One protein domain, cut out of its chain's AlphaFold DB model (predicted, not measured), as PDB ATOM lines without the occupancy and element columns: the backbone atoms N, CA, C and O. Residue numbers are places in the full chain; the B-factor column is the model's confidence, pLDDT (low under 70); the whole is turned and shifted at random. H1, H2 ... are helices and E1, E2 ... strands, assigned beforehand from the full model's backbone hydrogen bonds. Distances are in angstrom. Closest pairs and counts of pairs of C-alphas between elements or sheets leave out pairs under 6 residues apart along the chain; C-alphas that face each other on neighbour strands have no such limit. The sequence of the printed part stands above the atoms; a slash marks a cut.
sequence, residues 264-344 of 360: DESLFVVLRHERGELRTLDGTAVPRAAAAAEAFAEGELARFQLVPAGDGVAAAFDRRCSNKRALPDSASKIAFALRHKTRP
ATOM      1  N   ASP A 264     373.672 303.760 306.923       55.84
ATOM      2  CA  ASP A 264     372.696 304.537 307.695       55.84
ATOM      3  C   ASP A 264     372.777 306.019 307.287       55.84
ATOM      4  O   ASP A 264     373.608 306.803 307.765       55.84
ATOM      5  N   GLU A 265     371.889 306.402 306.367       58.62
ATOM      6  CA  GLU A 265     371.640 307.779 305.918       58.62
ATOM      7  C   GLU A 265     371.462 308.745 307.104       58.62
ATOM      8  O   GLU A 265     371.733 309.945 306.990       58.62
ATOM      9  N   SER A 266     371.063 308.254 308.282       72.44
ATOM     10  CA  SER A 266     370.730 309.068 309.449       72.44
ATOM     11  C   SER A 266     371.730 308.902 310.592       72.44
ATOM     12  O   SER A 266     371.743 307.920 311.324       72.44
ATOM     13  N   LEU A 267     372.545 309.934 310.827       78.94
ATOM     14  CA  LEU A 267     373.458 309.950 311.968       78.94
ATOM     15  C   LEU A 267     372.724 310.447 313.210       78.94
ATOM     16  O   LEU A 267     372.397 311.628 313.295       78.94
ATOM     17  N   PHE A 268     372.532 309.580 314.198       86.50
ATOM     18  CA  PHE A 268     371.960 309.979 315.480       86.50
ATOM     19  C   PHE A 268     373.020 310.157 316.563       86.50
ATOM     20  O   PHE A 268     373.942 309.348 316.696       86.50
ATOM     21  N   VAL A 269     372.834 311.181 317.391       86.94
ATOM     22  CA  VAL A 269     373.694 311.490 318.530       86.94
ATOM     23  C   VAL A 269     372.898 311.836 319.772       86.94
ATOM     24  O   VAL A 269     371.850 312.467 319.695       86.94
ATOM     25  N   VAL A 270     373.408 311.445 320.933       89.44
ATOM     26  CA  VAL A 270     372.893 311.911 322.222       89.44
ATOM     27  C   VAL A 270     373.619 313.200 322.591       89.44
ATOM     28  O   VAL A 270     374.845 313.242 322.590       89.44
ATOM     29  N   LEU A 271     372.888 314.261 322.915       89.56
ATOM     30  CA  LEU A 271     373.453 315.534 323.364       89.56
ATOM     31  C   LEU A 271     372.834 315.922 324.702       89.56
ATOM     32  O   LEU A 271     371.711 315.525 325.021       89.56
ATOM     33  N   ARG A 272     373.575 316.712 325.476       91.62
ATOM     34  CA  ARG A 272     373.094 317.296 326.724       91.62
ATOM     35  C   ARG A 272     372.653 318.726 326.507       91.62
ATOM     36  O   ARG A 272     373.354 319.484 325.845       91.62
ATOM     37  N   HIS A 273     371.544 319.113 327.109       89.38
ATOM     38  CA  HIS A 273     371.190 320.516 327.208       89.38
ATOM     39  C   HIS A 273     371.951 321.176 328.367       89.38
ATOM     40  O   HIS A 273     371.769 320.806 329.522       89.38
ATOM     41  N   GLU A 274     372.821 322.138 328.059       86.06
ATOM     42  CA  GLU A 274     373.561 322.913 329.060       86.06
ATOM     43  C   GLU A 274     373.682 324.378 328.632       86.06
ATOM     44  O   GLU A 274     374.249 324.696 327.577       86.06
ATOM     45  N   ARG A 275     373.222 325.290 329.494       82.25
ATOM     46  CA  ARG A 275     373.273 326.750 329.298       82.25
ATOM     47  C   ARG A 275     372.564 327.211 328.020       82.25
ATOM     48  O   ARG A 275     373.077 328.068 327.299       82.25
ATOM     49  N   GLY A 276     371.406 326.621 327.722       82.81
ATOM     50  CA  GLY A 276     370.618 326.949 326.527       82.81
ATOM     51  C   GLY A 276     371.200 326.407 325.216       82.81
ATOM     52  O   GLY A 276     370.782 326.822 324.137       82.81
ATOM     53  N   GLU A 277     372.189 325.512 325.286       88.31
ATOM     54  CA  GLU A 277     372.859 324.919 324.128       88.31
ATOM     55  C   GLU A 277     372.795 323.395 324.189       88.31
ATOM     56  O   GLU A 277     372.835 322.809 325.269       88.31
ATOM     57  N   LEU A 278     372.753 322.744 323.024       90.12
ATOM     58  CA  LEU A 278     373.013 321.310 322.940       90.12
ATOM     59  C   LEU A 278     374.523 321.100 322.903       90.12
ATOM     60  O   LEU A 278     375.210 321.656 322.043       90.12
ATOM     61  N   ARG A 279     375.045 320.316 323.837       88.50
ATOM     62  CA  ARG A 279     376.468 320.042 323.980       88.50
ATOM     63  C   ARG A 279     376.752 318.561 323.846       88.50
ATOM     64  O   ARG A 279     376.050 317.711 324.394       88.50
ATOM     65  N   THR A 280     377.824 318.270 323.131       84.31
ATOM     66  CA  THR A 280     378.497 316.977 323.192       84.31
ATOM     67  C   THR A 280     379.126 316.775 324.568       84.31
ATOM     68  O   THR A 280     379.262 317.709 325.362       84.31
ATOM     69  N   LEU A 281     379.576 315.556 324.844       79.12
ATOM     70  CA  LEU A 281     380.210 315.198 326.114       79.12
ATOM     71  C   LEU A 281     381.438 316.045 326.456       79.12
ATOM     72  O   LEU A 281     381.728 316.314 327.615       79.12
ATOM     73  N   ASP A 282     382.162 316.459 325.425       69.94
ATOM     74  CA  ASP A 282     383.343 317.311 325.498       69.94
ATOM     75  C   ASP A 282     383.017 318.812 325.396       69.94
ATOM     76  O   ASP A 282     383.911 319.634 325.202       69.94
ATOM     77  N   GLY A 283     381.742 319.184 325.538       77.25
ATOM     78  CA  GLY A 283     381.290 320.569 325.648       77.25
ATOM     79  C   GLY A 283     381.182 321.327 324.323       77.25
ATOM     80  O   GLY A 283     380.905 322.533 324.339       77.25
ATOM     81  N   THR A 284     381.367 320.653 323.184       81.69
ATOM     82  CA  THR A 284     381.197 321.260 321.857       81.69
ATOM     83  C   THR A 284     379.723 321.551 321.629       81.69
ATOM     84  O   THR A 284     378.878 320.663 321.714       81.69
ATOM     85  N   ALA A 285     379.413 322.815 321.353       86.12
ATOM     86  CA  ALA A 285     378.053 323.230 321.064       86.12
ATOM     87  C   ALA A 285     377.648 322.760 319.662       86.12
ATOM     88  O   ALA A 285     378.347 323.040 318.686       86.12
ATOM     89  N   VAL A 286     376.506 322.085 319.570       86.44
ATOM     90  CA  VAL A 286     375.887 321.661 318.314       86.44
ATOM     91  C   VAL A 286     374.659 322.547 318.081       86.44
ATOM     92  O   VAL A 286     373.804 322.643 318.966       86.44
ATOM     93  N   PRO A 287     374.559 323.245 316.936       88.56
ATOM     94  CA  PRO A 287     373.408 324.094 316.656       88.56
ATOM     95  C   PRO A 287     372.144 323.242 316.491       88.56
ATOM     96  O   PRO A 287     372.207 322.106 316.031       88.56
ATOM     97  N   ARG A 288     370.986 323.788 316.870       87.50
ATOM     98  CA  ARG A 288     369.683 323.114 316.747       87.50
ATOM     99  C   ARG A 288     369.133 323.338 315.339       87.50
ATOM    100  O   ARG A 288     369.258 324.445 314.818       87.50
ATOM    101  N   ALA A 289     368.541 322.313 314.733       85.75
ATOM    102  CA  ALA A 289     367.824 322.467 313.471       85.75
ATOM    103  C   ALA A 289     366.551 323.302 313.694       85.75
ATOM    104  O   ALA A 289     365.987 323.301 314.787       85.75
ATOM    105  N   ALA A 290     366.097 324.027 312.670       70.25
ATOM    106  CA  ALA A 290     365.039 325.037 312.783       70.25
ATOM    107  C   ALA A 290     363.603 324.483 312.972       70.25
ATOM    108  O   ALA A 290     362.641 325.190 312.694       70.25
ATOM    109  N   ALA A 291     363.429 323.253 313.460       56.94
ATOM    110  CA  ALA A 291     362.122 322.626 313.640       56.94
ATOM    111  C   ALA A 291     361.928 322.134 315.088       56.94
ATOM    112  O   ALA A 291     362.755 321.391 315.612       56.94
ATOM    113  N   ALA A 292     360.805 322.559 315.682       53.31
ATOM    114  CA  ALA A 292     360.313 322.329 317.047       53.31
ATOM    115  C   ALA A 292     361.063 323.046 318.195       53.31
ATOM    116  O   ALA A 292     362.237 322.807 318.482       53.31
ATOM    117  N   ALA A 293     360.329 323.898 318.920       65.06
ATOM    118  CA  ALA A 293     360.762 324.562 320.150       65.06
ATOM    119  C   ALA A 293     360.694 323.606 321.358       65.06
ATOM    120  O   ALA A 293     360.059 323.903 322.366       65.06
ATOM    121  N   GLU A 294     361.329 322.438 321.256       76.06
ATOM    122  CA  GLU A 294     361.428 321.517 322.388       76.06
ATOM    123  C   GLU A 294     362.269 322.160 323.500       76.06
ATOM    124  O   GLU A 294     363.439 322.535 323.303       76.06
ATOM    125  N   ALA A 295     361.647 322.306 324.669       82.81
ATOM    126  CA  ALA A 295     362.282 322.792 325.881       82.81
ATOM    127  C   ALA A 295     362.927 321.618 326.629       82.81
ATOM    128  O   ALA A 295     362.290 320.592 326.874       82.81
ATOM    129  N   PHE A 296     364.190 321.791 327.008       86.19
ATOM    130  CA  PHE A 296     364.959 320.812 327.772       86.19
ATOM    131  C   PHE A 296     365.337 321.413 329.118       86.19
ATOM    132  O   PHE A 296     365.686 322.595 329.197       86.19
ATOM    133  N   ALA A 297     365.290 320.601 330.170       88.06
ATOM    134  CA  ALA A 297     365.843 320.998 331.456       88.06
ATOM    135  C   ALA A 297     367.379 321.094 331.372       88.06
ATOM    136  O   ALA A 297     368.013 320.502 330.495       88.06
ATOM    137  N   GLU A 298     368.003 321.859 332.269       88.25
ATOM    138  CA  GLU A 298     369.466 321.861 332.389       88.25
ATOM    139  C   GLU A 298     369.950 320.449 332.763       88.25
ATOM    140  O   GLU A 298     369.405 319.809 333.661       88.25
ATOM    141  N   GLY A 299     370.953 319.945 332.047       85.50
ATOM    142  CA  GLY A 299     371.506 318.604 332.236       85.50
ATOM    143  C   GLY A 299     370.733 317.479 331.541       85.50
ATOM    144  O   GLY A 299     371.193 316.336 331.561       85.50
ATOM    145  N   GLU A 300     369.599 317.768 330.898       88.56
ATOM    146  CA  GLU A 300     368.786 316.748 330.235       88.56
ATOM    147  C   GLU A 300     369.476 316.158 328.998       88.56
ATOM    148  O   GLU A 300     370.069 316.880 328.191       88.56
ATOM    149  N   LEU A 301     369.381 314.833 328.840       89.62
ATOM    150  CA  LEU A 301     369.868 314.103 327.675       89.62
ATOM    151  C   LEU A 301     368.746 313.811 326.684       89.62
ATOM    152  O   LEU A 301     367.693 313.274 327.032       89.62
ATOM    153  N   ALA A 302     369.026 314.054 325.410       90.50
ATOM    154  CA  ALA A 302     368.149 313.660 324.322       90.50
ATOM    155  C   ALA A 302     368.949 313.188 323.113       90.50
ATOM    156  O   ALA A 302     370.110 313.555 322.926       90.50
ATOM    157  N   ARG A 303     368.317 312.341 322.308       91.25
ATOM    158  CA  ARG A 303     368.820 311.895 321.019       91.25
ATOM    159  C   ARG A 303     368.348 312.864 319.944       91.25
ATOM    160  O   ARG A 303     367.203 313.315 319.949       91.25
ATOM    161  N   PHE A 304     369.254 313.150 319.029       91.12
ATOM    162  CA  PHE A 304     369.079 314.056 317.913       91.12
ATOM    163  C   PHE A 304     369.581 313.382 316.641       91.12
ATOM    164  O   PHE A 304     370.607 312.705 316.666       91.12
ATOM    165  N   GLN A 305     368.892 313.591 315.530       89.88
ATOM    166  CA  GLN A 305     369.400 313.299 314.198       89.88
ATOM    167  C   GLN A 305     370.247 314.485 313.725       89.88
ATOM    168  O   GLN A 305     369.831 315.641 313.820       89.88
ATOM    169  N   LEU A 306     371.448 314.223 313.220       86.75
ATOM    170  CA  LEU A 306     372.273 315.244 312.589       86.75
ATOM    171  C   LEU A 306     371.830 315.441 311.146       86.75
ATOM    172  O   LEU A 306     371.933 314.531 310.322       86.75
ATOM    173  N   VAL A 307     371.372 316.656 310.861       86.06
ATOM    174  CA  VAL A 307     370.884 317.082 309.551       86.06
ATOM    175  C   VAL A 307     371.847 318.098 308.927       86.06
ATOM    176  O   VAL A 307     372.458 318.890 309.661       86.06
ATOM    177  N   PRO A 308     372.012 318.100 307.593       81.81
ATOM    178  CA  PRO A 308     372.793 319.119 306.898       81.81
ATOM    179  C   PRO A 308     372.293 320.535 307.213       81.81
ATOM    180  O   PRO A 308     371.090 320.790 307.212       81.81
ATOM    181  N   ALA A 309     373.215 321.460 307.479       80.62
ATOM    182  CA  ALA A 309     372.907 322.867 307.715       80.62
ATOM    183  C   ALA A 309     374.030 323.742 307.143       80.62
ATOM    184  O   ALA A 309     375.063 323.933 307.784       80.62
ATOM    185  N   GLY A 310     373.842 324.265 305.927       77.62
ATOM    186  CA  GLY A 310     374.882 325.025 305.223       77.62
ATOM    187  C   GLY A 310     376.129 324.177 304.948       77.62
ATOM    188  O   GLY A 310     376.033 323.115 304.340       77.62
ATOM    189  N   ASP A 311     377.289 324.639 305.420       67.75
ATOM    190  CA  ASP A 311     378.599 323.970 305.327       67.75
ATOM    191  C   ASP A 311     378.883 322.980 306.480       67.75
ATOM    192  O   ASP A 311     379.972 322.404 306.574       67.75
ATOM    193  N   GLY A 312     377.919 322.784 307.382       74.75
ATOM    194  CA  GLY A 312     378.055 321.941 308.566       74.75
ATOM    195  C   GLY A 312     376.797 321.130 308.858       74.75
ATOM    196  O   GLY A 312     376.046 320.752 307.958       74.75
ATOM    197  N   VAL A 313     376.568 320.853 310.144       82.56
ATOM    198  CA  VAL A 313     375.365 320.147 310.609       82.56
ATOM    199  C   VAL A 313     374.680 320.830 311.775       82.56
ATOM    200  O   VAL A 313     375.309 321.559 312.547       82.56
ATOM    201  N   ALA A 314     373.392 320.526 311.908       88.69
ATOM    202  CA  ALA A 314     372.555 320.871 313.042       88.69
ATOM    203  C   ALA A 314     371.862 319.623 313.610       88.69
ATOM    204  O   ALA A 314     371.726 318.603 312.940       88.69
ATOM    205  N   ALA A 315     371.434 319.702 314.866       90.50
ATOM    206  CA  ALA A 315     370.743 318.645 315.587       90.50
ATOM    207  C   ALA A 315     369.221 318.838 315.495       90.50
ATOM    208  O   ALA A 315     368.679 319.782 316.077       90.50
ATOM    209  N   ALA A 316     368.545 317.947 314.774       90.62
ATOM    210  CA  ALA A 316     367.093 317.801 314.772       90.62
ATOM    211  C   ALA A 316     366.681 316.829 315.884       90.62
ATOM    212  O   ALA A 316     367.316 315.796 316.072       90.62
ATOM    213  N   PHE A 317     365.665 317.173 316.671       91.50
ATOM    214  CA  PHE A 317     365.231 316.338 317.792       91.50
ATOM    215  C   PHE A 317     364.655 314.994 317.316       91.50
ATOM    216  O   PHE A 317     363.858 314.973 316.385       91.50
ATOM    217  N   ASP A 318     365.064 313.894 317.962       90.44
ATOM    218  CA  ASP A 318     364.528 312.538 317.742       90.44
ATOM    219  C   ASP A 318     363.668 312.106 318.940       90.44
ATOM    220  O   ASP A 318     362.462 311.910 318.821       90.44
ATOM    221  N   ARG A 319     364.279 311.982 320.129       89.88
ATOM    222  CA  ARG A 319     363.583 311.559 321.359       89.88
ATOM    223  C   ARG A 319     364.357 311.909 322.627       89.88
ATOM    224  O   ARG A 319     365.581 312.031 322.602       89.88
ATOM    225  N   ARG A 320     363.678 311.976 323.775       88.94
ATOM    226  CA  ARG A 320     364.333 312.105 325.096       88.94
ATOM    227  C   ARG A 320     365.056 310.812 325.486       88.94
ATOM    228  O   ARG A 320     364.688 309.722 325.047       88.94
ATOM    229  N   CYS A 321     366.110 310.922 326.289       82.06
ATOM    230  CA  CYS A 321     366.894 309.787 326.777       82.06
ATOM    231  C   CYS A 321     366.847 309.710 328.303       82.06
ATOM    232  O   CYS A 321     366.655 310.706 328.993       82.06
ATOM    233  N   SER A 322     367.048 308.513 328.857       74.62
ATOM    234  CA  SER A 322     367.171 308.378 330.307       74.62
ATOM    235  C   SER A 322     368.510 308.944 330.777       74.62
ATOM    236  O   SER A 322     369.560 308.390 330.446       74.62
ATOM    237  N   ASN A 323     368.473 309.966 331.636       65.00
ATOM    238  CA  ASN A 323     369.665 310.509 332.303       65.00
ATOM    239  C   ASN A 323     370.421 309.462 333.145       65.00
ATOM    240  O   ASN A 323     371.585 309.666 333.465       65.00
ATOM    241  N   LYS A 324     369.780 308.335 333.488       53.25
ATOM    242  CA  LYS A 324     370.392 307.258 334.280       53.25
ATOM    243  C   LYS A 324     371.231 306.281 333.453       53.25
ATOM    244  O   LYS A 324     372.007 305.534 334.032       53.25
ATOM    245  N   ARG A 325     371.028 306.214 332.132       53.69
ATOM    246  CA  ARG A 325     371.621 305.165 331.273       53.69
ATOM    247  C   ARG A 325     372.334 305.695 330.034       53.69
ATOM    248  O   ARG A 325     373.028 304.935 329.371       53.69
ATOM    249  N   ALA A 326     372.134 306.965 329.693       63.25
ATOM    250  CA  ALA A 326     372.742 307.579 328.526       63.25
ATOM    251  C   ALA A 326     373.910 308.486 328.928       63.25
ATOM    252  O   ALA A 326     373.904 309.113 329.985       63.25
ATOM    253  N   LEU A 327     374.895 308.586 328.040       73.38
ATOM    254  CA  LEU A 327     375.915 309.627 328.057       73.38
ATOM    255  C   LEU A 327     375.807 310.418 326.752       73.38
ATOM    256  O   LEU A 327     375.472 309.826 325.723       73.38
ATOM    257  N   PRO A 328     376.089 311.732 326.767       81.06
ATOM    258  CA  PRO A 328     376.261 312.481 325.534       81.06
ATOM    259  C   PRO A 328     377.343 311.849 324.656       81.06
ATOM    260  O   PRO A 328     378.337 311.315 325.148       81.06
ATOM    261  N   ASP A 329     377.180 311.973 323.350       81.81
ATOM    262  CA  ASP A 329     378.191 311.613 322.372       81.81
ATOM    263  C   ASP A 329     379.286 312.683 322.286       81.81
ATOM    264  O   ASP A 329     379.068 313.858 322.590       81.81
ATOM    265  N   SER A 330     380.491 312.282 321.876       75.56
ATOM    266  CA  SER A 330     381.628 313.194 321.711       75.56
ATOM    267  C   SER A 330     381.577 313.943 320.378       75.56
ATOM    268  O   SER A 330     381.042 313.449 319.382       75.56
ATOM    269  N   ALA A 331     382.224 315.109 320.315       75.50
ATOM    270  CA  ALA A 331     382.401 315.825 319.053       75.50
ATOM    271  C   ALA A 331     383.193 315.004 318.023       75.50
ATOM    272  O   ALA A 331     382.955 315.123 316.823       75.50
ATOM    273  N   SER A 332     384.097 314.131 318.479       69.62
ATOM    274  CA  SER A 332     384.851 313.223 317.608       69.62
ATOM    275  C   SER A 332     383.946 312.202 316.915       69.62
ATOM    276  O   SER A 332     384.158 311.925 315.739       69.62
ATOM    277  N   LYS A 333     382.911 311.683 317.599       74.12
ATOM    278  CA  LYS A 333     381.918 310.781 316.990       74.12
ATOM    279  C   LYS A 333     381.157 311.486 315.868       74.12
ATOM    280  O   LYS A 333     381.001 310.925 314.786       74.12
ATOM    281  N   ILE A 334     380.740 312.729 316.119       76.25
ATOM    282  CA  ILE A 334     380.088 313.580 315.117       76.25
ATOM    283  C   ILE A 334     381.020 313.775 313.920       76.25
ATOM    284  O   ILE A 334     380.654 313.450 312.798       76.25
ATOM    285  N   ALA A 335     382.246 314.242 314.157       72.88
ATOM    286  CA  ALA A 335     383.220 314.500 313.102       72.88
ATOM    287  C   ALA A 335     383.523 313.252 312.257       72.88
ATOM    288  O   ALA A 335     383.549 313.337 311.031       72.88
ATOM    289  N   PHE A 336     383.711 312.098 312.906       69.81
ATOM    290  CA  PHE A 336     383.960 310.821 312.240       69.81
ATOM    291  C   PHE A 336     382.815 310.454 311.294       69.81
ATOM    292  O   PHE A 336     383.038 310.217 310.109       69.81
ATOM    293  N   ALA A 337     381.578 310.493 311.786       68.81
ATOM    294  CA  ALA A 337     380.425 310.123 310.981       68.81
ATOM    295  C   ALA A 337     380.097 311.153 309.877       68.81
ATOM    296  O   ALA A 337     379.674 310.774 308.788       68.81
ATOM    297  N   LEU A 338     380.366 312.449 310.086       70.69
ATOM    298  CA  LEU A 338     380.250 313.462 309.024       70.69
ATOM    299  C   LEU A 338     381.303 313.322 307.931       70.69
ATOM    300  O   LEU A 338     381.036 313.677 306.781       70.69
ATOM    301  N   ARG A 339     382.508 312.875 308.295       67.25
ATOM    302  CA  ARG A 339     383.590 312.613 307.345       67.25
ATOM    303  C   ARG A 339     383.285 311.365 306.528       67.25
ATOM    304  O   ARG A 339     383.426 311.420 305.311       67.25
ATOM    305  N   HIS A 340     382.765 310.317 307.170       66.38
ATOM    306  CA  HIS A 340     382.308 309.099 306.502       66.38
ATOM    307  C   HIS A 340     381.380 309.386 305.312       66.38
ATOM    308  O   HIS A 340     381.602 308.869 304.226       66.38
ATOM    309  N   LYS A 341     380.406 310.289 305.487       65.88
ATOM    310  CA  LYS A 341     379.412 310.614 304.451       65.88
ATOM    311  C   LYS A 341     379.952 311.319 303.206       65.88
ATOM    312  O   LYS A 341     379.287 311.304 302.182       65.88
ATOM    313  N   THR A 342     381.099 311.993 303.279       64.62
ATOM    314  CA  THR A 342     381.609 312.777 302.131       64.62
ATOM    315  C   THR A 342     382.957 312.343 301.617       64.62
ATOM    316  O   THR A 342     383.243 312.523 300.442       64.62
ATOM    317  N   ARG A 343     383.814 311.850 302.506       68.69
ATOM    318  CA  ARG A 343     385.127 311.316 302.168       68.69
ATOM    319  C   ARG A 343     385.513 310.346 303.283       68.69
ATOM    320  O   ARG A 343     386.158 310.778 304.249       68.69
ATOM    321  N   PRO A 344     385.049 309.086 303.213       68.00
ATOM    322  CA  PRO A 344     385.334 308.107 304.246       68.00
ATOM    323  C   PRO A 344     386.843 307.950 304.398       68.00
ATOM    324  O   PRO A 344     387.570 307.855 303.414       68.00
TER     325      PRO A 344
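This is residues 264 to 344 of the 360 residues of the protein "Snurportin-1" of Aureococcus anophagefferens (UniProt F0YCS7). A curled, strongly twisted sheet of four strands, like part of a barrel, has the single helix H1 over one face. Two hairpins, E1 with E2 and E3 with E4, stand side by side in it, and a long loop, residues 280 to 300, joins the first to the second. The printed part has 81 residues with four named strands and then one named helix, E1 E2 E3 E4 H1; the sheet's order is E2 E1 E3 E4, all antiparallel. The class is mixed, helices and strands, with 39 residues, under half, in named elements. It is compact, with a radius of gyration of the C-alphas of 12.0 A and spans of 36 by 25 by 21 A.

E1 is residues 267 to 274, 21.5 A long, and begins at C-alpha 267 (373.458, 309.950, 311.968). E2 is residues 277 to 279, 6.1 A. E3, residues 301 to 309, is 22.0 A, and E4, residues 312 to 320, is 23.6 A. H1, residues 331 to 340, is 14.2 A and ends at C-alpha 340 (382.308, 309.099, 306.502).

E1 and E3 are antiparallel inner strands, with N 269 and O 304 2.8 A apart. E1 pairs with E3 over residues 267 to 272 and with edge strand E2 over 272 to 274, where N 274 and O 277 are 2.9 A apart. E3 bends by 54 degrees at residue 305 and pairs with edge strand E4, N 305 and O 316 being 2.8 A apart. E2 and E4 are only just apart, 8.1 A at the closest. Residues 278 to 279 of E2 also pair with 285 to 286, antiparallel. H1 is on the sheet at a height of 8.9 A, over E3 and slantwise to the strands, at 40 degrees to E3 on the local plane. The closest C-alphas of E1 and H1, those of Leu 267 and Ala 337, are 7.0 A apart. Every O i to N i+4 pair in H1 is within hydrogen-bond range.

The C-alphas farthest apart, of Ala 297 and Arg 343, are 36.4 A apart. The printed part has no cut; the link E2 to E3 is long. Mean pLDDT of the printed part is 78.9, with 20 residues under 70, among them 323 to 326 and 339 to 344.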